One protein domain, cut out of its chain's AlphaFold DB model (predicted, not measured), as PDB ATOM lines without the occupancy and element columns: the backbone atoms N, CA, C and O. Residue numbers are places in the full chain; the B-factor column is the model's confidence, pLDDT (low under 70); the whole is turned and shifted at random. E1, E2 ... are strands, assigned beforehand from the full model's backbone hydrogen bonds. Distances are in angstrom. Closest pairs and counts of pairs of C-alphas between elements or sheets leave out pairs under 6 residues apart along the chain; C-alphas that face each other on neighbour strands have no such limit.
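What this domain is: This is residues 2 to 15 and 24 to 186 of the 406 residues of an uncharacterized protein of Rhodospirillaceae bacterium (UniProt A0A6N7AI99). The chain is wound as a solenoid of stacked turns, with three rows of parallel strands as its walls. E1, E3, E5, E8, E11, E14 and E17 make one wall; E6, E9, E12, E15 and E18 make a second and E7, E10, E13 and E16 a third, and the bent strands E2 and E4 run through both of these. The 177 printed residues have no named helix and 18 strands, E1 to E18 in order along the chain, which form a parallel sheet of seven and a branched parallel sheet of eleven. The class is all strand, with 92 residues in named elements. The whole is compact, with a radius of gyration of the C-alphas of 15.0 A and spans of 44 by 42 by 26 A.

Where its parts are: The branched sheet holds E2, residues 25 to 34 and 25.0 A long, E4, 52 to 61 and 21.7 A, E6, 75 to 79, E7, 84 to 86, E9, 101 to 105, E10, 109 to 111, E12, 125 to 130, E13, 134 to 136, E15, 151 to 156, E16, 160 to 162, and E18, 181 to 185. E12 measures 16.2 A and E15 16.3 A. E2 bends by 66 degrees at residue 30 and E4 by 83 degrees at residue 58. The other sheet holds E1, residues 8 to 12, E3, 41 to 46 and 16.2 A, E5, 65 to 69, E8, 90 to 94, E11, 115 to 118, E14, 140 to 143, and E17, 169 to 172. E1 begins at C-alpha 8 (-13.564, 43.842, -31.560), and E18 ends at C-alpha 185 (0.696, 18.624, -16.123).

How they stand to each other: In the branched sheet, twisted, E2 lies on one side of E4, with N 27 and O 53 2.8 A apart. On the other side are E6, beside residues 52 to 57, with N 54 and O 76 at 2.8 A, and E7, beside residues 59 to 61, with N 85 and O 59 at 2.8 A. In the other sheet E1 and E17 are the edge strands; N 67 of E5 and O 91 of E8 are 2.8 A apart. The two sheets form a sandwich, two sheets face to face, 8.5 A centre to centre where they face each other. Across it, the closest C-alphas of E8 and E12 are those of Asn 94 and Ala 126, 5.2 A apart. E1 and E18 are apart.

The domain as a whole: The C-alphas farthest apart, of Gly 15 and Thr 165, are 43.9 A apart. Residues 16 to 23 are not printed, and C-alphas 15 and 24 are 12.1 A apart across this cut. Of the links that are printed whole, none is long. The mean pLDDT of the printed part is 88.2; residues 4 to 6, 14 to 15, 36 to 39, 49, 72 and 176 to 179 are under 70.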
ATOM      1  N   ILE A   2     -21.969  35.882 -33.977       77.31
ATOM      2  CA  ILE A   2     -21.192  35.884 -35.222       77.31
ATOM      3  C   ILE A   2     -20.770  37.323 -35.486       77.31
ATOM      4  O   ILE A   2     -21.637  38.195 -35.518       77.31
ATOM      5  N   PHE A   3     -19.473  37.544 -35.678       78.06
ATOM      6  CA  PHE A   3     -18.903  38.860 -35.965       78.06
ATOM      7  C   PHE A   3     -18.247  38.896 -37.353       78.06
ATOM      8  O   PHE A   3     -17.851  37.859 -37.913       78.06
ATOM      9  N   GLY A   4     -18.208  40.094 -37.933       65.38
ATOM     10  CA  GLY A   4     -17.606  40.400 -39.222       65.38
ATOM     11  C   GLY A   4     -16.080  40.508 -39.166       65.38
ATOM     12  O   GLY A   4     -15.433  40.215 -38.163       65.38
ATOM     13  N   THR A   5     -15.491  40.896 -40.294       64.12
ATOM     14  CA  THR A   5     -14.055  41.174 -40.423       64.12
ATOM     15  C   THR A   5     -13.690  42.457 -39.672       64.12
ATOM     16  O   THR A   5     -14.242  43.503 -40.000       64.12
ATOM     17  N   ALA A   6     -12.692  42.397 -38.789       69.12
ATOM     18  CA  ALA A   6     -12.155  43.497 -37.973       69.12
ATOM     19  C   ALA A   6     -13.035  43.960 -36.798       69.12
ATOM     20  O   ALA A   6     -12.833  45.056 -36.281       69.12
ATOM     21  N   ASP A   7     -13.976  43.128 -36.350       79.19
ATOM     22  CA  ASP A   7     -14.773  43.432 -35.164       79.19
ATOM     23  C   ASP A   7     -13.979  43.119 -33.883       79.19
ATOM     24  O   ASP A   7     -13.429  42.023 -33.726       79.19
ATOM     25  N   THR A   8     -13.972  44.072 -32.950       80.38
ATOM     26  CA  THR A   8     -13.564  43.842 -31.560       80.38
ATOM     27  C   THR A   8     -14.808  43.644 -30.710       80.38
ATOM     28  O   THR A   8     -15.719  44.472 -30.712       80.38
ATOM     29  N   VAL A   9     -14.839  42.543 -29.968       83.06
ATOM     30  CA  VAL A   9     -15.862  42.271 -28.963       83.06
ATOM     31  C   VAL A   9     -15.228  42.526 -27.619       83.06
ATOM     32  O   VAL A   9     -14.372  41.756 -27.193       83.06
ATOM     33  N   THR A  10     -15.651  43.596 -26.964       81.44
ATOM     34  CA  THR A  10     -15.166  43.940 -25.634       81.44
ATOM     35  C   THR A  10     -16.232  43.576 -24.610       81.44
ATOM     36  O   THR A  10     -17.370  44.037 -24.700       81.44
ATOM     37  N   ILE A  11     -15.866  42.732 -23.649       81.12
ATOM     38  CA  ILE A  11     -16.657  42.467 -22.446       81.12
ATOM     39  C   ILE A  11     -15.931  43.152 -21.297       81.12
ATOM     40  O   ILE A  11     -14.818  42.758 -20.945       81.12
ATOM     41  N   THR A  12     -16.558  44.181 -20.738       77.75
ATOM     42  CA  THR A  12     -16.027  44.956 -19.615       77.75
ATOM     43  C   THR A  12     -17.070  45.102 -18.530       77.75
ATOM     44  O   THR A  12     -18.244  45.299 -18.840       77.75
ATOM     45  N   ASN A  13     -16.626  45.079 -17.275       70.00
ATOM     46  CA  ASN A  13     -17.391  45.663 -16.180       70.00
ATOM     47  C   ASN A  13     -17.074  47.167 -16.123       70.00
ATOM     48  O   ASN A  13     -15.941  47.523 -15.817       70.00
ATOM     49  N   ASP A  14     -17.996  48.048 -16.515       65.44
ATOM     50  CA  ASP A  14     -17.724  49.488 -16.669       65.44
ATOM     51  C   ASP A  14     -18.017  50.333 -15.414       65.44
ATOM     52  O   ASP A  14     -17.824  51.551 -15.442       65.44
ATOM     53  N   GLY A  15     -18.413  49.703 -14.301       59.84
ATOM     54  CA  GLY A  15     -18.613  50.368 -13.010       59.84
ATOM     55  C   GLY A  15     -19.787  51.352 -12.977       59.84
ATOM     56  O   GLY A  15     -19.757  52.357 -12.259       59.84
ATOM     57  N   GLU A  24     -20.915  39.543  -8.196       76.25
ATOM     58  CA  GLU A  24     -20.163  38.919  -9.293       76.25
ATOM     59  C   GLU A  24     -20.837  39.196 -10.654       76.25
ATOM     60  O   GLU A  24     -21.953  38.740 -10.938       76.25
ATOM     61  N   ASN A  25     -20.137  39.883 -11.558       83.00
ATOM     62  CA  ASN A  25     -20.649  40.197 -12.887       83.00
ATOM     63  C   ASN A  25     -20.544  38.972 -13.806       83.00
ATOM     64  O   ASN A  25     -19.460  38.593 -14.248       83.00
ATOM     65  N   THR A  26     -21.682  38.341 -14.116       86.38
ATOM     66  CA  THR A  26     -21.723  37.085 -14.884       86.38
ATOM     67  C   THR A  26     -22.264  37.264 -16.307       86.38
ATOM     68  O   THR A  26     -23.421  37.630 -16.511       86.38
ATOM     69  N   PHE A  27     -21.466  36.893 -17.314       89.00
ATOM     70  CA  PHE A  27     -21.855  36.881 -18.730       89.00
ATOM     71  C   PHE A  27     -21.908  35.456 -19.283       89.00
ATOM     72  O   PHE A  27     -20.939  34.702 -19.190       89.00
ATOM     73  N   LEU A  28     -23.021  35.090 -19.927       90.06
ATOM     74  CA  LEU A  28     -23.176  33.816 -20.635       90.06
ATOM     75  C   LEU A  28     -23.260  34.064 -22.141       90.06
ATOM     76  O   LEU A  28     -24.247  34.593 -22.653       90.06
ATOM     77  N   LEU A  29     -22.236  33.626 -22.861       89.75
ATOM     78  CA  LEU A  29     -22.174  33.654 -24.312       89.75
ATOM     79  C   LEU A  29     -22.340  32.241 -24.875       89.75
ATOM     80  O   LEU A  29     -21.792  31.263 -24.368       89.75
ATOM     81  N   GLY A  30     -23.078  32.132 -25.981       90.69
ATOM     82  CA  GLY A  30     -23.097  30.912 -26.791       90.69
ATOM     83  C   GLY A  30     -21.760  30.680 -27.510       90.69
ATOM     84  O   GLY A  30     -20.701  31.115 -27.066       90.69
ATOM     85  N   ALA A  31     -21.792  30.021 -28.668       90.06
ATOM     86  CA  ALA A  31     -20.612  29.958 -29.530       90.06
ATOM     87  C   ALA A  31     -20.239  31.360 -30.047       90.06
ATOM     88  O   ALA A  31     -21.116  32.097 -30.511       90.06
ATOM     89  N   VAL A  32     -18.957  31.715 -29.988       89.94
ATOM     90  CA  VAL A  32     -18.387  32.936 -30.568       89.94
ATOM     91  C   VAL A  32     -17.606  32.540 -31.814       89.94
ATOM     92  O   VAL A  32     -16.667  31.746 -31.747       89.94
ATOM     93  N   THR A  33     -18.013  33.062 -32.969       87.88
ATOM     94  CA  THR A  33     -17.431  32.687 -34.260       87.88
ATOM     95  C   THR A  33     -17.158  33.921 -35.109       87.88
ATOM     96  O   THR A  33     -18.029  34.776 -35.262       87.88
ATOM     97  N   THR A  34     -15.976  33.996 -35.716       85.00
ATOM     98  CA  THR A  34     -15.686  34.969 -36.780       85.00
ATOM     99  C   THR A  34     -15.837  34.319 -38.142       85.00
ATOM    100  O   THR A  34     -15.433  33.175 -38.342       85.00
ATOM    101  N   THR A  35     -16.368  35.059 -39.108       73.56
ATOM    102  CA  THR A  35     -16.595  34.550 -40.473       73.56
ATOM    103  C   THR A  35     -15.343  34.531 -41.355       73.56
ATOM    104  O   THR A  35     -15.372  33.966 -42.447       73.56
ATOM    105  N   THR A  36     -14.230  35.108 -40.894       69.38
ATOM    106  CA  THR A  36     -12.985  35.221 -41.665       69.38
ATOM    107  C   THR A  36     -11.753  34.962 -40.814       69.38
ATOM    108  O   THR A  36     -11.701  35.371 -39.658       69.38
ATOM    109  N   ALA A  37     -10.735  34.358 -41.425       64.62
ATOM    110  CA  ALA A  37      -9.549  33.839 -40.752       64.62
ATOM    111  C   ALA A  37      -8.567  34.885 -40.187       64.62
ATOM    112  O   ALA A  37      -7.600  34.466 -39.573       64.62
ATOM    113  N   ALA A  38      -8.759  36.196 -40.394       64.25
ATOM    114  CA  ALA A  38      -7.660  37.152 -40.199       64.25
ATOM    115  C   ALA A  38      -7.842  38.250 -39.139       64.25
ATOM    116  O   ALA A  38      -6.832  38.800 -38.739       64.25
ATOM    117  N   ASN A  39      -9.047  38.630 -38.693       68.56
ATOM    118  CA  ASN A  39      -9.192  39.915 -37.981       68.56
ATOM    119  C   ASN A  39     -10.373  39.952 -36.995       68.56
ATOM    120  O   ASN A  39     -11.287  40.734 -37.195       68.56
ATOM    121  N   GLY A  40     -10.448  39.113 -35.970       78.38
ATOM    122  CA  GLY A  40     -11.443  39.335 -34.910       78.38
ATOM    123  C   GLY A  40     -10.772  39.274 -33.560       78.38
ATOM    124  O   GLY A  40     -10.071  38.300 -33.313       78.38
ATOM    125  N   THR A  41     -10.980  40.285 -32.722       86.81
ATOM    126  CA  THR A  41     -10.411  40.318 -31.373       86.81
ATOM    127  C   THR A  41     -11.528  40.144 -30.357       86.81
ATOM    128  O   THR A  41     -12.522  40.870 -30.385       86.81
ATOM    129  N   LEU A  42     -11.378  39.180 -29.454       89.06
ATOM    130  CA  LEU A  42     -12.205  39.080 -28.256       89.06
ATOM    131  C   LEU A  42     -11.389  39.591 -27.071       89.06
ATOM    132  O   LEU A  42     -10.422  38.957 -26.652       89.06
ATOM    133  N   GLU A  43     -11.792  40.735 -26.542       91.31
ATOM    134  CA  GLU A  43     -11.173  41.357 -25.380       91.31
ATOM    135  C   GLU A  43     -12.094  41.207 -24.169       91.31
ATOM    136  O   GLU A  43     -13.267  41.584 -24.204       91.31
ATOM    137  N   ILE A  44     -11.564  40.639 -23.090       88.44
ATOM    138  CA  ILE A  44     -12.276  40.482 -21.823       88.44
ATOM    139  C   ILE A  44     -11.442  41.163 -20.745       88.44
ATOM    140  O   ILE A  44     -10.379  40.681 -20.356       88.44
ATOM    141  N   ALA A  45     -11.915  42.300 -20.258       85.69
ATOM    142  CA  ALA A  45     -11.187  43.105 -19.290       85.69
ATOM    143  C   ALA A  45     -12.067  43.370 -18.071       85.69
ATOM    144  O   ALA A  45     -13.234  43.728 -18.202       85.69
ATOM    145  N   VAL A  46     -11.511  43.198 -16.873       79.81
ATOM    146  CA  VAL A  46     -12.156  43.738 -15.671       79.81
ATOM    147  C   VAL A  46     -11.923  45.241 -15.636       79.81
ATOM    148  O   VAL A  46     -10.794  45.704 -15.830       79.81
ATOM    149  N   GLY A  47     -12.990  46.005 -15.423       74.62
ATOM    150  CA  GLY A  47     -12.861  47.417 -15.096       74.62
ATOM    151  C   GLY A  47     -12.604  47.615 -13.607       74.62
ATOM    152  O   GLY A  47     -12.085  46.737 -12.923       74.62
ATOM    153  N   ALA A  48     -12.934  48.802 -13.105       70.38
ATOM    154  CA  ALA A  48     -12.652  49.190 -11.722       70.38
ATOM    155  C   ALA A  48     -13.571  48.524 -10.683       70.38
ATOM    156  O   ALA A  48     -13.352  48.723  -9.491       70.38
ATOM    157  N   ASP A  49     -14.570  47.778 -11.141       68.00
ATOM    158  CA  ASP A  49     -15.684  47.288 -10.340       68.00
ATOM    159  C   ASP A  49     -15.779  45.763 -10.414       68.00
ATOM    160  O   ASP A  49     -15.382  45.216 -11.445       68.00
ATOM    161  N   GLU A  50     -16.244  45.157  -9.315       77.12
ATOM    162  CA  GLU A  50     -16.324  43.742  -8.856       77.12
ATOM    163  C   GLU A  50     -15.737  42.564  -9.703       77.12
ATOM    164  O   GLU A  50     -15.178  42.701 -10.793       77.12
ATOM    165  N   ASP A  51     -15.800  41.336  -9.174       85.44
ATOM    166  CA  ASP A  51     -15.328  40.132  -9.880       85.44
ATOM    167  C   ASP A  51     -16.086  39.918 -11.215       85.44
ATOM    168  O   ASP A  51     -17.305  40.085 -11.292       85.44
ATOM    169  N   LEU A  52     -15.383  39.504 -12.281       88.62
ATOM    170  CA  LEU A  52     -15.973  39.227 -13.603       88.62
ATOM    171  C   LEU A  52     -15.893  37.742 -13.954       88.62
ATOM    172  O   LEU A  52     -14.799  37.196 -14.121       88.62
ATOM    173  N   THR A  53     -17.046  37.134 -14.219       90.50
ATOM    174  CA  THR A  53     -17.161  35.760 -14.711       90.50
ATOM    175  C   THR A  53     -17.788  35.724 -16.105       90.50
ATOM    176  O   THR A  53     -18.927  36.129 -16.323       90.50
ATOM    177  N   VAL A  54     -17.068  35.180 -17.086       91.88
ATOM    178  CA  VAL A  54     -17.552  34.994 -18.461       91.88
ATOM    179  C   VAL A  54     -17.561  33.512 -18.811       91.88
ATOM    180  O   VAL A  54     -16.525  32.853 -18.819       91.88
ATOM    181  N   THR A  55     -18.727  32.977 -19.164       93.12
ATOM    182  CA  THR A  55     -18.873  31.617 -19.694       93.12
ATOM    183  C   THR A  55     -19.185  31.664 -21.182       93.12
ATOM    184  O   THR A  55     -20.132  32.321 -21.602       93.12
ATOM    185  N   ILE A  56     -18.415  30.937 -21.987       92.94
ATOM    186  CA  ILE A  56     -18.534  30.873 -23.445       92.94
ATOM    187  C   ILE A  56     -18.788  29.423 -23.862       92.94
ATOM    188  O   ILE A  56     -18.147  28.495 -23.370       92.94
ATOM    189  N   GLY A  57     -19.715  29.203 -24.793       91.88
ATOM    190  CA  GLY A  57     -20.010  27.862 -25.302       91.88
ATOM    191  C   GLY A  57     -18.830  27.250 -26.063       91.88
ATOM    192  O   GLY A  57     -18.329  26.196 -25.682       91.88
ATOM    193  N   ALA A  58     -18.391  27.917 -27.132       93.50
ATOM    194  CA  ALA A  58     -17.309  27.502 -28.031       93.50
ATOM    195  C   ALA A  58     -16.643  28.737 -28.651       93.50
ATOM    196  O   ALA A  58     -17.291  29.783 -28.744       93.50
ATOM    197  N   ILE A  59     -15.404  28.614 -29.133       92.31
ATOM    198  CA  ILE A  59     -14.691  29.722 -29.779       92.31
ATOM    199  C   ILE A  59     -14.111  29.268 -31.118       92.31
ATOM    200  O   ILE A  59     -13.401  28.270 -31.206       92.31
ATOM    201  N   THR A  60     -14.385  30.023 -32.176       92.56
ATOM    202  CA  THR A  60     -13.738  29.864 -33.485       92.56
ATOM    203  C   THR A  60     -13.449  31.245 -34.055       92.56
ATOM    204  O   THR A  60     -14.300  31.848 -34.710       92.56
ATOM    205  N   ILE A  61     -12.269  31.775 -33.746       91.31
ATOM    206  CA  ILE A  61     -11.876  33.153 -34.049       91.31
ATOM    207  C   ILE A  61     -10.598  33.131 -34.889       91.31
ATOM    208  O   ILE A  61      -9.676  32.381 -34.597       91.31
ATOM    209  N   GLY A  62     -10.547  33.934 -35.951       89.31
ATOM    210  CA  GLY A  62      -9.350  34.077 -36.783       89.31
ATOM    211  C   GLY A  62      -8.280  35.012 -36.208       89.31
ATOM    212  O   GLY A  62      -7.114  34.845 -36.536       89.31
ATOM    213  N   GLY A  63      -8.664  35.986 -35.378       91.00
ATOM    214  CA  GLY A  63      -7.736  36.907 -34.709       91.00
ATOM    215  C   GLY A  63      -7.438  36.502 -33.266       91.00
ATOM    216  O   GLY A  63      -7.325  35.311 -32.991       91.00
ATOM    217  N   ASP A  64      -7.316  37.489 -32.379       93.81
ATOM    218  CA  ASP A  64      -6.750  37.326 -31.038       93.81
ATOM    219  C   ASP A  64      -7.814  37.200 -29.938       93.81
ATOM    220  O   ASP A  64      -8.953  37.661 -30.059       93.81
ATOM    221  N   ILE A  65      -7.416  36.621 -28.810       93.94
ATOM    222  CA  ILE A  65      -8.126  36.708 -27.535       93.94
ATOM    223  C   ILE A  65      -7.184  37.344 -26.525       93.94
ATOM    224  O   ILE A  65      -6.059  36.883 -26.347       93.94
ATOM    225  N   SER A  66      -7.666  38.357 -25.817       93.94
ATOM    226  CA  SER A  66      -6.932  38.959 -24.711       93.94
ATOM    227  C   SER A  66      -7.811  39.021 -23.477       93.94
ATOM    228  O   SER A  66      -8.922  39.553 -23.520       93.94
ATOM    229  N   THR A  67      -7.308  38.481 -22.374       91.62
ATOM    230  CA  THR A  67      -7.874  38.695 -21.048       91.62
ATOM    231  C   THR A  67      -6.869  39.453 -20.208       91.62
ATOM    232  O   THR A  67      -5.743  38.983 -20.032       91.62
ATOM    233  N   SER A  68      -7.252  40.627 -19.717       86.00
ATOM    234  CA  SER A  68      -6.373  41.482 -18.925       86.00
ATOM    235  C   SER A  68      -7.064  41.902 -17.644       86.00
ATOM    236  O   SER A  68      -8.160  42.471 -17.666       86.00
ATOM    237  N   ASN A  69      -6.385  41.656 -16.531       82.50
ATOM    238  CA  ASN A  69      -6.799  42.137 -15.232       82.50
ATOM    239  C   ASN A  69      -5.892  43.265 -14.737       82.50
ATOM    240  O   ASN A  69      -4.703  43.080 -14.457       82.50
ATOM    241  N   VAL A  70      -6.475  44.458 -14.660       79.62
ATOM    242  CA  VAL A  70      -5.818  45.697 -14.221       79.62
ATOM    243  C   VAL A  70      -6.388  46.234 -12.903       79.62
ATOM    244  O   VAL A  70      -5.952  47.287 -12.447       79.62
ATOM    245  N   SER A  71      -7.346  45.530 -12.295       74.06
ATOM    246  CA  SER A  71      -8.094  45.956 -11.103       74.06
ATOM    247  C   SER A  71      -7.886  44.975  -9.953       74.06
ATOM    248  O   SER A  71      -7.493  43.852 -10.201       74.06
ATOM    249  N   HIS A  72      -8.147  45.327  -8.694       67.12
ATOM    250  CA  HIS A  72      -7.906  44.457  -7.521       67.12
ATOM    251  C   HIS A  72      -8.827  43.217  -7.405       67.12
ATOM    252  O   HIS A  72      -8.829  42.563  -6.363       67.12
ATOM    253  N   LEU A  73      -9.580  42.890  -8.453       82.12
ATOM    254  CA  LEU A  73     -10.717  41.965  -8.458       82.12
ATOM    255  C   LEU A  73     -10.426  40.738  -9.321       82.12
ATOM    256  O   LEU A  73      -9.559  40.799 -10.187       82.12
ATOM    257  N   ALA A  74     -11.086  39.611  -9.082       85.56
ATOM    258  CA  ALA A  74     -10.852  38.379  -9.825       85.56
ATOM    259  C   ALA A  74     -11.513  38.405 -11.214       85.56
ATOM    260  O   ALA A  74     -12.579  38.977 -11.424       85.56
ATOM    261  N   GLN A  75     -10.880  37.736 -12.179       90.06
ATOM    262  CA  GLN A  75     -11.437  37.529 -13.514       90.06
ATOM    263  C   GLN A  75     -11.420  36.042 -13.854       90.06
ATOM    264  O   GLN A  75     -10.359  35.417 -13.866       90.06
ATOM    265  N   THR A  76     -12.577  35.486 -14.202       92.00
ATOM    266  CA  THR A  76     -12.713  34.097 -14.643       92.00
ATOM    267  C   THR A  76     -13.368  34.040 -16.015       92.00
ATOM    268  O   THR A  76     -14.493  34.483 -16.210       92.00
ATOM    269  N   VAL A  77     -12.691  33.429 -16.982       93.12
ATOM    270  CA  VAL A  77     -13.238  33.115 -18.303       93.12
ATOM    271  C   VAL A  77     -13.239  31.606 -18.489       93.12
ATOM    272  O   VAL A  77     -12.211  30.955 -18.333       93.12
ATOM    273  N   THR A  78     -14.386  31.030 -18.839       94.31
ATOM    274  CA  THR A  78     -14.538  29.586 -19.055       94.31
ATOM    275  C   THR A  78     -15.163  29.298 -20.414       94.31
ATOM    276  O   THR A  78     -16.274  29.731 -20.696       94.31
ATOM    277  N   VAL A  79     -14.495  28.492 -21.238       93.75
ATOM    278  CA  VAL A  79     -15.061  27.880 -22.446       93.75
ATOM    279  C   VAL A  79     -15.558  26.481 -22.087       93.75
ATOM    280  O   VAL A  79     -14.763  25.556 -21.905       93.75
ATOM    281  N   ALA A  80     -16.872  26.338 -21.914       83.94
ATOM    282  CA  ALA A  80     -17.458  25.286 -21.078       83.94
ATOM    283  C   ALA A  80     -17.808  23.967 -21.785       83.94
ATOM    284  O   ALA A  80     -17.939  22.948 -21.114       83.94
ATOM    285  N   THR A  81     -18.027  23.961 -23.104       81.25
ATOM    286  CA  THR A  81     -18.505  22.736 -23.791       81.25
ATOM    287  C   THR A  81     -17.964  22.533 -25.203       81.25
ATOM    288  O   THR A  81     -18.006  21.418 -25.718       81.25
ATOM    289  N   GLY A  82     -17.455  23.583 -25.844       87.69
ATOM    290  CA  GLY A  82     -16.967  23.549 -27.214       87.69
ATOM    291  C   GLY A  82     -15.452  23.599 -27.331       87.69
ATOM    292  O   GLY A  82     -14.732  23.936 -26.392       87.69
ATOM    293  N   ALA A  83     -14.976  23.273 -28.531       93.12
ATOM    294  CA  ALA A  83     -13.585  23.480 -28.889       93.12
ATOM    295  C   ALA A  83     -13.253  24.980 -28.980       93.12
ATOM    296  O   ALA A  83     -14.117  25.815 -29.271       93.12
ATOM    297  N   VAL A  84     -11.980  25.295 -28.761       95.94
ATOM    298  CA  VAL A  84     -11.367  26.585 -29.070       95.94
ATOM    299  C   VAL A  84     -10.499  26.397 -30.304       95.94
ATOM    300  O   VAL A  84      -9.584  25.578 -30.315       95.94
ATOM    301  N   THR A  85     -10.783  27.154 -31.354       95.38
ATOM    302  CA  THR A  85      -9.913  27.297 -32.523       95.38
ATOM    303  C   THR A  85      -9.585  28.769 -32.686       95.38
ATOM    304  O   THR A  85     -10.487  29.572 -32.932       95.38
ATOM    305  N   LEU A  86      -8.312  29.113 -32.517       94.44
ATOM    306  CA  LEU A  86      -7.825  30.482 -32.558       94.44
ATOM    307  C   LEU A  86      -6.744  30.626 -33.629       94.44
ATOM    308  O   LEU A  86      -5.732  29.927 -33.582       94.44
ATOM    309  N   GLY A  87      -6.992  31.510 -34.592       93.44
ATOM    310  CA  GLY A  87      -6.049  31.863 -35.650       93.44
ATOM    311  C   GLY A  87      -4.894  32.731 -35.144       93.44
ATOM    312  O   GLY A  87      -3.739  32.478 -35.495       93.44
ATOM    313  N   GLY A  88      -5.212  33.715 -34.301       94.12
ATOM    314  CA  GLY A  88      -4.268  34.647 -33.694       94.12
ATOM    315  C   GLY A  88      -3.819  34.240 -32.293       94.12
ATOM    316  O   GLY A  88      -3.802  33.054 -31.941       94.12
ATOM    317  N   ASP A  89      -3.421  35.242 -31.518       96.12
ATOM    318  CA  ASP A  89      -2.769  35.084 -30.224       96.12
ATOM    319  C   ASP A  89      -3.787  34.939 -29.086       96.12
ATOM    320  O   ASP A  89      -4.829  35.592 -29.071       96.12
ATOM    321  N   LEU A  90      -3.472  34.106 -28.090       97.12
ATOM    322  CA  LEU A  90      -4.181  34.052 -26.810       97.12
ATOM    323  C   LEU A  90      -3.307  34.685 -25.732       97.12
ATOM    324  O   LEU A  90      -2.288  34.114 -25.352       97.12
ATOM    325  N   THR A  91      -3.733  35.816 -25.182       96.81
ATOM    326  CA  THR A  91      -3.073  36.457 -24.041       96.81
ATOM    327  C   THR A  91      -3.933  36.328 -22.791       96.81
ATOM    328  O   THR A  91      -5.072  36.783 -22.769       96.81
ATOM    329  N   VAL A  92      -3.374  35.738 -21.736       95.69
ATOM    330  CA  VAL A  92      -3.963  35.675 -20.395       95.69
ATOM    331  C   VAL A  92      -3.054  36.439 -19.445       95.69
ATOM    332  O   VAL A  92      -2.031  35.920 -19.001       95.69
ATOM    333  N   GLY A  93      -3.391  37.695 -19.169       92.69
ATOM    334  CA  GLY A  93      -2.571  38.598 -18.376       92.69
ATOM    335  C   GLY A  93      -3.241  39.027 -17.081       92.69
ATOM    336  O   GLY A  93      -4.397  39.439 -17.062       92.69
ATOM    337  N   ASN A  94      -2.470  39.009 -16.001       89.06
ATOM    338  CA  ASN A  94      -2.824  39.689 -14.767       89.06
ATOM    339  C   ASN A  94      -1.878  40.878 -14.577       89.06
ATOM    340  O   ASN A  94      -0.878  40.728 -13.904       89.06
ATOM    341  N   ALA A  95      -2.106  42.031 -15.202       80.38
ATOM    342  CA  ALA A  95      -1.084  43.079 -15.286       80.38
ATOM    343  C   ALA A  95      -0.788  43.781 -13.943       80.38
ATOM    344  O   ALA A  95       0.375  44.054 -13.635       80.38
ATOM    345  N   ALA A  96      -1.821  44.072 -13.146       77.06
ATOM    346  CA  ALA A  96      -1.689  44.923 -11.955       77.06
ATOM    347  C   ALA A  96      -2.484  44.444 -10.727       77.06
ATOM    348  O   ALA A  96      -2.454  45.114  -9.695       77.06
ATOM    349  N   SER A  97      -3.167  43.298 -10.803       76.31
ATOM    350  CA  SER A  97      -4.012  42.824  -9.706       76.31
ATOM    351  C   SER A  97      -3.284  41.954  -8.692       76.31
ATOM    352  O   SER A  97      -2.440  41.121  -9.032       76.31
ATOM    353  N   THR A  98      -3.699  42.081  -7.434       82.81
ATOM    354  CA  THR A  98      -3.467  41.079  -6.384       82.81
ATOM    355  C   THR A  98      -4.420  39.884  -6.481       82.81
ATOM    356  O   THR A  98      -4.150  38.849  -5.879       82.81
ATOM    357  N   ALA A  99      -5.525  40.011  -7.216       86.12
ATOM    358  CA  ALA A  99      -6.468  38.935  -7.480       86.12
ATOM    359  C   ALA A  99      -6.057  38.101  -8.705       86.12
ATOM    360  O   ALA A  99      -5.117  38.428  -9.436       86.12
ATOM    361  N   ALA A 100      -6.724  36.961  -8.889       89.31
ATOM    362  CA  ALA A 100      -6.388  36.004  -9.934       89.31
ATOM    363  C   ALA A 100      -7.125  36.295 -11.250       89.31
ATOM    364  O   ALA A 100      -8.269  36.742 -11.264       89.31
ATOM    365  N   THR A 101      -6.469  35.976 -12.362       92.50
ATOM    366  CA  THR A 101      -7.069  35.899 -13.698       92.50
ATOM    367  C   THR A 101      -7.000  34.460 -14.164       92.50
ATOM    368  O   THR A 101      -5.910  33.898 -14.209       92.50
ATOM    369  N   ALA A 102      -8.128  33.857 -14.511       95.06
ATOM    370  CA  ALA A 102      -8.201  32.475 -14.956       95.06
ATOM    371  C   ALA A 102      -8.902  32.374 -16.313       95.06
ATOM    372  O   ALA A 102     -10.020  32.852 -16.476       95.06
ATOM    373  N   PHE A 103      -8.274  31.689 -17.265       96.88
ATOM    374  CA  PHE A 103      -8.866  31.297 -18.538       96.88
ATOM    375  C   PHE A 103      -8.911  29.771 -18.624       96.88
ATOM    376  O   PHE A 103      -7.872  29.115 -18.651       96.88
ATOM    377  N   THR A 104     -10.105  29.188 -18.669       97.38
ATOM    378  CA  THR A 104     -10.307  27.735 -18.673       97.38
ATOM    379  C   THR A 104     -10.918  27.273 -19.988       97.38
ATOM    380  O   THR A 104     -11.984  27.735 -20.380       97.38
ATOM    381  N   ILE A 105     -10.284  26.309 -20.649       97.12
ATOM    382  CA  ILE A 105     -10.776  25.637 -21.850       97.12
ATOM    383  C   ILE A 105     -11.072  24.183 -21.502       97.12
ATOM    384  O   ILE A 105     -10.164  23.387 -21.252       97.12
ATOM    385  N   THR A 106     -12.353  23.825 -21.496       96.06
ATOM    386  CA  THR A 106     -12.766  22.457 -21.156       96.06
ATOM    387  C   THR A 106     -12.697  21.499 -22.352       96.06
ATOM    388  O   THR A 106     -12.347  20.325 -22.202       96.06
ATOM    389  N   GLY A 107     -13.009  22.007 -23.550       95.31
ATOM    390  CA  GLY A 107     -12.933  21.284 -24.819       95.31
ATOM    391  C   GLY A 107     -11.519  21.222 -25.405       95.31
ATOM    392  O   GLY A 107     -10.539  21.606 -24.772       95.31
ATOM    393  N   ALA A 108     -11.405  20.719 -26.637       96.75
ATOM    394  CA  ALA A 108     -10.134  20.725 -27.363       96.75
ATOM    395  C   ALA A 108      -9.702  22.158 -27.715       96.75
ATOM    396  O   ALA A 108     -10.545  22.986 -28.061       96.75
ATOM    397  N   ALA A 109      -8.402  22.436 -27.679       97.50
ATOM    398  CA  ALA A 109      -7.817  23.724 -28.032       97.50
ATOM    399  C   ALA A 109      -6.861  23.576 -29.222       97.50
ATOM    400  O   ALA A 109      -5.976  22.722 -29.235       97.50
ATOM    401  N   THR A 110      -7.013  24.428 -30.228       97.56
ATOM    402  CA  THR A 110      -6.056  24.604 -31.325       97.56
ATOM    403  C   THR A 110      -5.799  26.092 -31.489       97.56
ATOM    404  O   THR A 110      -6.686  26.826 -31.915       97.56
ATOM    405  N   ILE A 111      -4.600  26.531 -31.127       97.00
ATOM    406  CA  ILE A 111      -4.178  27.929 -31.183       97.00
ATOM    407  C   ILE A 111      -2.987  28.003 -32.132       97.00
ATOM    408  O   ILE A 111      -1.974  27.327 -31.920       97.00
ATOM    409  N   THR A 112      -3.131  28.751 -33.223       95.88
ATOM    410  CA  THR A 112      -2.067  28.891 -34.223       95.88
ATOM    411  C   THR A 112      -1.163  30.086 -33.978       95.88
ATOM    412  O   THR A 112       0.017  29.986 -34.311       95.88
ATOM    413  N   GLY A 113      -1.672  31.161 -33.371       95.56
ATOM    414  CA  GLY A 113      -0.840  32.242 -32.850       95.56
ATOM    415  C   GLY A 113      -0.126  31.859 -31.554       95.56
ATOM    416  O   GLY A 113      -0.156  30.705 -31.104       95.56
ATOM    417  N   ALA A 114       0.563  32.830 -30.966       97.00
ATOM    418  CA  ALA A 114       1.247  32.672 -29.695       97.00
ATOM    419  C   ALA A 114       0.235  32.558 -28.550       97.00
ATOM    420  O   ALA A 114      -0.786  33.239 -28.520       97.00
ATOM    421  N   THR A 115       0.523  31.706 -27.570       98.00
ATOM    422  CA  THR A 115      -0.193  31.721 -26.289       98.00
ATOM    423  C   THR A 115       0.708  32.304 -25.217       98.00
ATOM    424  O   THR A 115       1.814  31.811 -25.021       98.00
ATOM    425  N   MET A 116       0.249  33.335 -24.519       97.56
ATOM    426  CA  MET A 116       1.005  34.052 -23.497       97.56
ATOM    427  C   MET A 116       0.233  34.036 -22.179       97.56
ATOM    428  O   MET A 116      -0.888  34.529 -22.115       97.56
ATOM    429  N   VAL A 117       0.836  33.499 -21.120       96.75
ATOM    430  CA  VAL A 117       0.324  33.587 -19.745       96.75
ATOM    431  C   VAL A 117       1.250  34.505 -18.963       96.75
ATOM    432  O   VAL A 117       2.416  34.170 -18.760       96.75
ATOM    433  N   LEU A 118       0.751  35.673 -18.566       94.31
ATOM    434  CA  LEU A 118       1.557  36.777 -18.050       94.31
ATOM    435  C   LEU A 118       1.174  37.101 -16.606       94.31
ATOM    436  O   LEU A 118       0.101  37.646 -16.336       94.31
ATOM    437  N   GLY A 119       2.073  36.776 -15.683       91.38
ATOM    438  CA  GLY A 119       2.014  37.195 -14.293       91.38
ATOM    439  C   GLY A 119       2.203  38.707 -14.161       91.38
ATOM    440  O   GLY A 119       2.763  39.370 -15.035       91.38
ATOM    441  N   GLY A 120       1.711  39.254 -13.055       85.38
ATOM    442  CA  GLY A 120       1.610  40.696 -12.859       85.38
ATOM    443  C   GLY A 120       2.746  41.375 -12.140       85.38
ATOM    444  O   GLY A 120       3.614  40.753 -11.535       85.38
ATOM    445  N   ALA A 121       2.672  42.702 -12.118       80.00
ATOM    446  CA  ALA A 121       3.472  43.518 -11.211       80.00
ATOM    447  C   ALA A 121       2.991  43.439  -9.746       80.00
ATOM    448  O   ALA A 121       3.643  43.993  -8.868       80.00
ATOM    449  N   ALA A 122       1.865  42.775  -9.473       82.06
ATOM    450  CA  ALA A 122       1.319  42.543  -8.139       82.06
ATOM    451  C   ALA A 122       1.210  41.034  -7.852       82.06
ATOM    452  O   ALA A 122       1.301  40.216  -8.766       82.06
ATOM    453  N   ALA A 123       1.001  40.666  -6.583       81.94
ATOM    454  CA  ALA A 123       1.041  39.283  -6.087       81.94
ATOM    455  C   ALA A 123      -0.119  38.363  -6.548       81.94
ATOM    456  O   ALA A 123      -0.393  37.345  -5.913       81.94
ATOM    457  N   GLY A 124      -0.837  38.725  -7.613       84.88
ATOM    458  CA  GLY A 124      -1.898  37.904  -8.188       84.88
ATOM    459  C   GLY A 124      -1.373  36.864  -9.181       84.88
ATOM    460  O   GLY A 124      -0.225  36.899  -9.626       84.88
ATOM    461  N   THR A 125      -2.242  35.929  -9.567       90.12
ATOM    462  CA  THR A 125      -1.896  34.822 -10.477       90.12
ATOM    463  C   THR A 125      -2.627  34.945 -11.809       90.12
ATOM    464  O   THR A 125      -3.845  35.095 -11.823       90.12
ATOM    465  N   ALA A 126      -1.907  34.826 -12.924       93.88
ATOM    466  CA  ALA A 126      -2.490  34.545 -14.234       93.88
ATOM    467  C   ALA A 126      -2.504  33.032 -14.479       93.88
ATOM    468  O   ALA A 126      -1.488  32.357 -14.317       93.88
ATOM    469  N   GLY A 127      -3.656  32.492 -14.857       96.38
ATOM    470  CA  GLY A 127      -3.894  31.063 -14.985       96.38
ATOM    471  C   GLY A 127      -4.512  30.709 -16.330       96.38
ATOM    472  O   GLY A 127      -5.596  31.180 -16.650       96.38
ATOM    473  N   LEU A 128      -3.874  29.822 -17.087       97.75
ATOM    474  CA  LEU A 128      -4.495  29.123 -18.213       97.75
ATOM    475  C   LEU A 128      -4.747  27.675 -17.802       97.75
ATOM    476  O   LEU A 128      -3.824  27.002 -17.360       97.75
ATOM    477  N   THR A 129      -5.963  27.166 -17.969       97.62
ATOM    478  CA  THR A 129      -6.276  25.744 -17.774       97.62
ATOM    479  C   THR A 129      -6.853  25.164 -19.053       97.62
ATOM    480  O   THR A 129      -7.816  25.702 -19.586       97.62
ATOM    481  N   VAL A 130      -6.304  24.053 -19.540       97.12
ATOM    482  CA  VAL A 130      -6.823  23.343 -20.718       97.12
ATOM    483  C   VAL A 130      -6.998  21.866 -20.386       97.12
ATOM    484  O   VAL A 130      -6.018  21.168 -20.126       97.12
ATOM    485  N   THR A 131      -8.237  21.373 -20.380       95.75
ATOM    486  CA  THR A 131      -8.529  19.968 -20.036       95.75
ATOM    487  C   THR A 131      -8.728  19.073 -21.256       95.75
ATOM    488  O   THR A 131      -8.478  17.874 -21.168       95.75
ATOM    489  N   GLY A 132      -9.152  19.619 -22.399       95.31
ATOM    490  CA  GLY A 132      -9.223  18.883 -23.665       95.31
ATOM    491  C   GLY A 132      -7.918  18.949 -24.461       95.31
ATOM    492  O   GLY A 132      -7.041  19.756 -24.167       95.31
ATOM    493  N   ASN A 133      -7.753  18.072 -25.459       96.50
ATOM    494  CA  ASN A 133      -6.508  17.982 -26.242       96.50
ATOM    495  C   ASN A 133      -6.081  19.350 -26.779       96.50
ATOM    496  O   ASN A 133      -6.914  20.088 -27.303       96.50
ATOM    497  N   ALA A 134      -4.798  19.675 -26.636       97.75
ATOM    498  CA  ALA A 134      -4.289  21.024 -26.841       97.75
ATOM    499  C   ALA A 134      -3.168  21.044 -27.883       97.75
ATOM    500  O   ALA A 134      -2.219  20.265 -27.806       97.75
ATOM    501  N   THR A 135      -3.263  21.949 -28.854       98.19
ATOM    502  CA  THR A 135      -2.203  22.237 -29.827       98.19
ATOM    503  C   THR A 135      -1.914  23.735 -29.845       98.19
ATOM    504  O   THR A 135      -2.806  24.526 -30.147       98.19
ATOM    505  N   PHE A 136      -0.669  24.111 -29.560       97.94
ATOM    506  CA  PHE A 136      -0.157  25.482 -29.532       97.94
ATOM    507  C   PHE A 136       0.900  25.641 -30.631       97.94
ATOM    508  O   PHE A 136       2.090  25.468 -30.389       97.94
ATOM    509  N   THR A 137       0.482  25.916 -31.867       96.50
ATOM    510  CA  THR A 137       1.416  25.942 -33.013       96.50
ATOM    511  C   THR A 137       2.353  27.150 -32.961       96.50
ATOM    512  O   THR A 137       3.526  27.016 -33.309       96.50
ATOM    513  N   GLY A 138       1.868  28.303 -32.487       95.94
ATOM    514  CA  GLY A 138       2.691  29.495 -32.256       95.94
ATOM    515  C   GLY A 138       3.536  29.432 -30.978       95.94
ATOM    516  O   GLY A 138       4.314  30.346 -30.715       95.94
ATOM    517  N   GLY A 139       3.428  28.341 -30.213       97.12
ATOM    518  CA  GLY A 139       4.107  28.139 -28.938       97.12
ATOM    519  C   GLY A 139       3.318  28.640 -27.727       97.12
ATOM    520  O   GLY A 139       2.286  29.305 -27.846       97.12
ATOM    521  N   LEU A 140       3.823  28.290 -26.546       98.19
ATOM    522  CA  LEU A 140       3.281  28.686 -25.247       98.19
ATOM    523  C   LEU A 140       4.366  29.396 -24.434       98.19
ATOM    524  O   LEU A 140       5.353  28.778 -24.061       98.19
ATOM    525  N   ALA A 141       4.170  30.664 -24.108       97.94
ATOM    526  CA  ALA A 141       5.011  31.399 -23.175       97.94
ATOM    527  C   ALA A 141       4.312  31.512 -21.815       97.94
ATOM    528  O   ALA A 141       3.176  31.985 -21.736       97.94
ATOM    529  N   VAL A 142       4.994  31.104 -20.745       97.50
ATOM    530  CA  VAL A 142       4.549  31.327 -19.362       97.50
ATOM    531  C   VAL A 142       5.569  32.234 -18.689       97.50
ATOM    532  O   VAL A 142       6.713  31.839 -18.467       97.50
ATOM    533  N   THR A 143       5.144  33.455 -18.379       95.62
ATOM    534  CA  THR A 143       6.000  34.514 -17.848       95.62
ATOM    535  C   THR A 143       5.513  34.917 -16.475       95.62
ATOM    536  O   THR A 143       4.422  35.461 -16.340       95.62
ATOM    537  N   GLY A 144       6.326  34.667 -15.456       93.62
ATOM    538  CA  GLY A 144       6.106  35.171 -14.113       93.62
ATOM    539  C   GLY A 144       6.057  36.690 -14.038       93.62
ATOM    540  O   GLY A 144       6.438  37.408 -14.963       93.62
ATOM    541  N   GLY A 145       5.550  37.172 -12.913       88.94
ATOM    542  CA  GLY A 145       5.417  38.585 -12.614       88.94
ATOM    543  C   GLY A 145       6.709  39.250 -12.141       88.94
ATOM    544  O   GLY A 145       7.744  38.616 -11.939       88.94
ATOM    545  N   SER A 146       6.634  40.565 -11.943       82.19
ATOM    546  CA  SER A 146       7.756  41.389 -11.460       82.19
ATOM    547  C   SER A 146       7.759  41.604  -9.944       82.19
ATOM    548  O   SER A 146       8.719  42.166  -9.424       82.19
ATOM    549  N   ALA A 147       6.716  41.167  -9.234       73.12
ATOM    550  CA  ALA A 147       6.642  41.222  -7.774       73.12
ATOM    551  C   ALA A 147       6.674  39.830  -7.144       73.12
ATOM    552  O   ALA A 147       6.227  38.857  -7.754       73.12
ATOM    553  N   ASP A 148       7.116  39.764  -5.887       70.31
ATOM    554  CA  ASP A 148       7.017  38.572  -5.046       70.31
ATOM    555  C   ASP A 148       5.556  38.092  -5.003       70.31
ATOM    556  O   ASP A 148       4.679  38.736  -4.425       70.31
ATOM    557  N   GLY A 149       5.280  36.963  -5.659       73.62
ATOM    558  CA  GLY A 149       3.942  36.370  -5.751       73.62
ATOM    559  C   GLY A 149       3.183  36.641  -7.052       73.62
ATOM    560  O   GLY A 149       2.138  36.029  -7.252       73.62
ATOM    561  N   GLY A 150       3.695  37.486  -7.952       83.31
ATOM    562  CA  GLY A 150       3.164  37.612  -9.309       83.31
ATOM    563  C   GLY A 150       3.449  36.328 -10.083       83.31
ATOM    564  O   GLY A 150       4.568  36.114 -10.542       83.31
ATOM    565  N   LYS A 151       2.458  35.442 -10.195       91.00
ATOM    566  CA  LYS A 151       2.644  34.100 -10.769       91.00
ATOM    567  C   LYS A 151       1.923  33.955 -12.097       91.00
ATOM    568  O   LYS A 151       0.846  34.509 -12.300       91.00
ATOM    569  N   ALA A 152       2.497  33.155 -12.980       95.12
ATOM    570  CA  ALA A 152       1.841  32.642 -14.166       95.12
ATOM    571  C   ALA A 152       1.811  31.119 -14.097       95.12
ATOM    572  O   ALA A 152       2.819  30.474 -13.813       95.12
ATOM    573  N   THR A 153       0.649  30.526 -14.342       96.19
ATOM    574  CA  THR A 153       0.481  29.075 -14.344       96.19
ATOM    575  C   THR A 153      -0.298  28.630 -15.568       96.19
ATOM    576  O   THR A 153      -1.414  29.086 -15.802       96.19
ATOM    577  N   ALA A 154       0.258  27.691 -16.324       97.94
ATOM    578  CA  ALA A 154      -0.473  26.948 -17.341       97.94
ATOM    579  C   ALA A 154      -0.706  25.515 -16.844       97.94
ATOM    580  O   ALA A 154       0.247  24.780 -16.607       97.94
ATOM    581  N   THR A 155      -1.966  25.117 -16.676       97.75
ATOM    582  CA  THR A 155      -2.384  23.773 -16.263       97.75
ATOM    583  C   THR A 155      -2.933  23.005 -17.458       97.75
ATOM    584  O   THR A 155      -3.945  23.387 -18.044       97.75
ATOM    585  N   LEU A 156      -2.293  21.893 -17.805       97.56
ATOM    586  CA  LEU A 156      -2.644  21.058 -18.947       97.56
ATOM    587  C   LEU A 156      -3.101  19.679 -18.456       97.56
ATOM    588  O   LEU A 156      -2.324  18.860 -17.962       97.56
ATOM    589  N   GLY A 157      -4.407  19.439 -18.559       94.94
ATOM    590  CA  GLY A 157      -5.080  18.223 -18.093       94.94
ATOM    591  C   GLY A 157      -5.393  17.215 -19.199       94.94
ATOM    592  O   GLY A 157      -6.017  16.192 -18.930       94.94
ATOM    593  N   SER A 158      -4.985  17.485 -20.436       93.12
ATOM    594  CA  SER A 158      -5.424  16.738 -21.611       93.12
ATOM    595  C   SER A 158      -4.550  15.542 -21.963       93.12
ATOM    596  O   SER A 158      -3.395  15.473 -21.567       93.12
ATOM    597  N   THR A 159      -5.105  14.586 -22.715       95.94
ATOM    598  CA  THR A 159      -4.396  13.345 -23.093       95.94
ATOM    599  C   THR A 159      -3.310  13.564 -24.143       95.94
ATOM    600  O   THR A 159      -2.346  12.808 -24.206       95.94
ATOM    601  N   SER A 160      -3.450  14.608 -24.962       96.75
ATOM    602  CA  SER A 160      -2.479  14.987 -25.983       96.75
ATOM    603  C   SER A 160      -2.233  16.489 -25.935       96.75
ATOM    604  O   SER A 160      -3.170  17.289 -26.035       96.75
ATOM    605  N   ILE A 161      -0.958  16.841 -25.791       98.12
ATOM    606  CA  ILE A 161      -0.446  18.207 -25.737       98.12
ATOM    607  C   ILE A 161       0.651  18.336 -26.796       98.12
ATOM    608  O   ILE A 161       1.603  17.556 -26.827       98.12
ATOM    609  N   ASN A 162       0.528  19.330 -27.668       98.19
ATOM    610  CA  ASN A 162       1.499  19.603 -28.723       98.19
ATOM    611  C   ASN A 162       1.867  21.091 -28.739       98.19
ATOM    612  O   ASN A 162       1.034  21.924 -29.089       98.19
ATOM    613  N   PHE A 163       3.111  21.429 -28.399       97.88
ATOM    614  CA  PHE A 163       3.637  22.804 -28.443       97.88
ATOM    615  C   PHE A 163       4.183  23.217 -29.822       97.88
ATOM    616  O   PHE A 163       4.895  24.215 -29.952       97.88
ATOM    617  N   GLY A 164       3.880  22.433 -30.859       92.88
ATOM    618  CA  GLY A 164       4.400  22.629 -32.203       92.88
ATOM    619  C   GLY A 164       5.892  22.306 -32.315       92.88
ATOM    620  O   GLY A 164       6.580  21.977 -31.348       92.88
ATOM    621  N   THR A 165       6.415  22.396 -33.538       86.19
ATOM    622  CA  THR A 165       7.843  22.177 -33.832       86.19
ATOM    623  C   THR A 165       8.658  23.473 -33.869       86.19
ATOM    624  O   THR A 165       9.858  23.422 -34.118       86.19
ATOM    625  N   GLY A 166       8.003  24.629 -33.708       88.88
ATOM    626  CA  GLY A 166       8.624  25.952 -33.749       88.88
ATOM    627  C   GLY A 166       9.181  26.367 -32.387       88.88
ATOM    628  O   GLY A 166      10.162  25.805 -31.904       88.88
ATOM    629  N   THR A 167       8.549  27.368 -31.773       90.62
ATOM    630  CA  THR A 167       8.975  27.957 -30.492       90.62
ATOM    631  C   THR A 167       8.906  26.965 -29.328       90.62
ATOM    632  O   THR A 167       9.757  27.021 -28.443       90.62
ATOM    633  N   GLY A 168       7.954  26.026 -29.349       96.88
ATOM    634  CA  GLY A 168       7.696  25.134 -28.220       96.88
ATOM    635  C   GLY A 168       7.031  25.868 -27.053       96.88
ATOM    636  O   GLY A 168       6.387  26.904 -27.241       96.88
ATOM    637  N   ALA A 169       7.187  25.327 -25.847       98.12
ATOM    638  CA  ALA A 169       6.872  26.041 -24.619       98.12
ATOM    639  C   ALA A 169       8.126  26.733 -24.064       98.12
ATOM    640  O   ALA A 169       9.214  26.160 -24.079       98.12
ATOM    641  N   VAL A 170       7.974  27.957 -23.567       97.75
ATOM    642  CA  VAL A 170       9.061  28.770 -23.018       97.75
ATOM    643  C   VAL A 170       8.649  29.325 -21.658       97.75
ATOM    644  O   VAL A 170       7.567  29.899 -21.521       97.75
ATOM    645  N   LEU A 171       9.509  29.156 -20.653       97.44
ATOM    646  CA  LEU A 171       9.254  29.587 -19.277       97.44
ATOM    647  C   LEU A 171      10.216  30.703 -18.857       97.44
ATOM    648  O   LEU A 171      11.415  30.635 -19.119       97.44
ATOM    649  N   THR A 172       9.705  31.720 -18.166       95.69
ATOM    650  CA  THR A 172      10.529  32.742 -17.501       95.69
ATOM    651  C   THR A 172       9.899  33.159 -16.190       95.69
ATOM    652  O   THR A 172       8.703  33.419 -16.129       95.69
ATOM    653  N   ASN A 173      10.690  33.273 -15.132       92.81
ATOM    654  CA  ASN A 173      10.237  33.748 -13.831       92.81
ATOM    655  C   ASN A 173       9.915  35.249 -13.816       92.81
ATOM    656  O   ASN A 173       9.481  35.760 -12.787       92.81
ATOM    657  N   GLY A 174      10.090  35.949 -14.941       89.56
ATOM    658  CA  GLY A 174       9.919  37.392 -15.015       89.56
ATOM    659  C   GLY A 174      11.041  38.130 -14.288       89.56
ATOM    660  O   GLY A 174      12.110  37.584 -14.023       89.56
ATOM    661  N   ALA A 175      10.806  39.403 -13.967       85.06
ATOM    662  CA  ALA A 175      11.817  40.239 -13.322       85.06
ATOM    663  C   ALA A 175      12.016  39.926 -11.823       85.06
ATOM    664  O   ALA A 175      13.041  40.319 -11.269       85.06
ATOM    665  N   ALA A 176      11.056  39.253 -11.171       67.81
ATOM    666  CA  ALA A 176      11.085  38.989  -9.726       67.81
ATOM    667  C   ALA A 176      12.027  37.842  -9.315       67.81
ATOM    668  O   ALA A 176      12.536  37.841  -8.199       67.81
ATOM    669  N   GLY A 177      12.290  36.889 -10.215       66.44
ATOM    670  CA  GLY A 177      13.158  35.745  -9.945       66.44
ATOM    671  C   GLY A 177      12.493  34.543  -9.249       66.44
ATOM    672  O   GLY A 177      11.416  34.608  -8.663       66.44
ATOM    673  N   THR A 178      13.187  33.418  -9.423       65.56
ATOM    674  CA  THR A 178      13.037  32.031  -8.932       65.56
ATOM    675  C   THR A 178      11.736  31.247  -9.148       65.56
ATOM    676  O   THR A 178      11.869  30.109  -9.578       65.56
ATOM    677  N   ASP A 179      10.520  31.774  -8.946       66.62
ATOM    678  CA  ASP A 179       9.290  30.930  -8.977       66.62
ATOM    679  C   ASP A 179       8.067  31.589  -9.649       66.62
ATOM    680  O   ASP A 179       6.914  31.419  -9.232       66.62
ATOM    681  N   GLY A 180       8.308  32.385 -10.687       87.19
ATOM    682  CA  GLY A 180       7.264  33.168 -11.340       87.19
ATOM    683  C   GLY A 180       6.422  32.380 -12.353       87.19
ATOM    684  O   GLY A 180       5.228  32.646 -12.482       87.19
ATOM    685  N   ALA A 181       7.009  31.409 -13.061       95.69
ATOM    686  CA  ALA A 181       6.328  30.655 -14.119       95.69
ATOM    687  C   ALA A 181       6.197  29.169 -13.788       95.69
ATOM    688  O   ALA A 181       7.178  28.499 -13.474       95.69
ATOM    689  N   THR A 182       4.986  28.626 -13.916       96.56
ATOM    690  CA  THR A 182       4.703  27.202 -13.701       96.56
ATOM    691  C   THR A 182       3.961  26.591 -14.884       96.56
ATOM    692  O   THR A 182       2.915  27.083 -15.307       96.56
ATOM    693  N   LEU A 183       4.464  25.462 -15.375       97.94
ATOM    694  CA  LEU A 183       3.768  24.578 -16.299       97.94
ATOM    695  C   LEU A 183       3.379  23.295 -15.556       97.94
ATOM    696  O   LEU A 183       4.231  22.494 -15.177       97.94
ATOM    697  N   LEU A 184       2.083  23.119 -15.317       97.69
ATOM    698  CA  LEU A 184       1.519  22.017 -14.546       97.69
ATOM    699  C   LEU A 184       0.839  21.003 -15.471       97.69
ATOM    700  O   LEU A 184      -0.150  21.310 -16.129       97.69
ATOM    701  N   PHE A 185       1.311  19.762 -15.448       97.88
ATOM    702  CA  PHE A 185       0.696  18.624 -16.123       97.88
ATOM    703  C   PHE A 185      -0.126  17.815 -15.116       97.88
ATOM    704  O   PHE A 185       0.428  17.169 -14.226       97.88
ATOM    705  N   ASN A 186      -1.456  17.873 -15.225       94.88
ATOM    706  CA  ASN A 186      -2.377  17.325 -14.219       94.88
ATOM    707  C   ASN A 186      -3.550  16.562 -14.859       94.88
ATOM    708  O   ASN A 186      -4.722  16.872 -14.642       94.88
TER     709      ASN A 186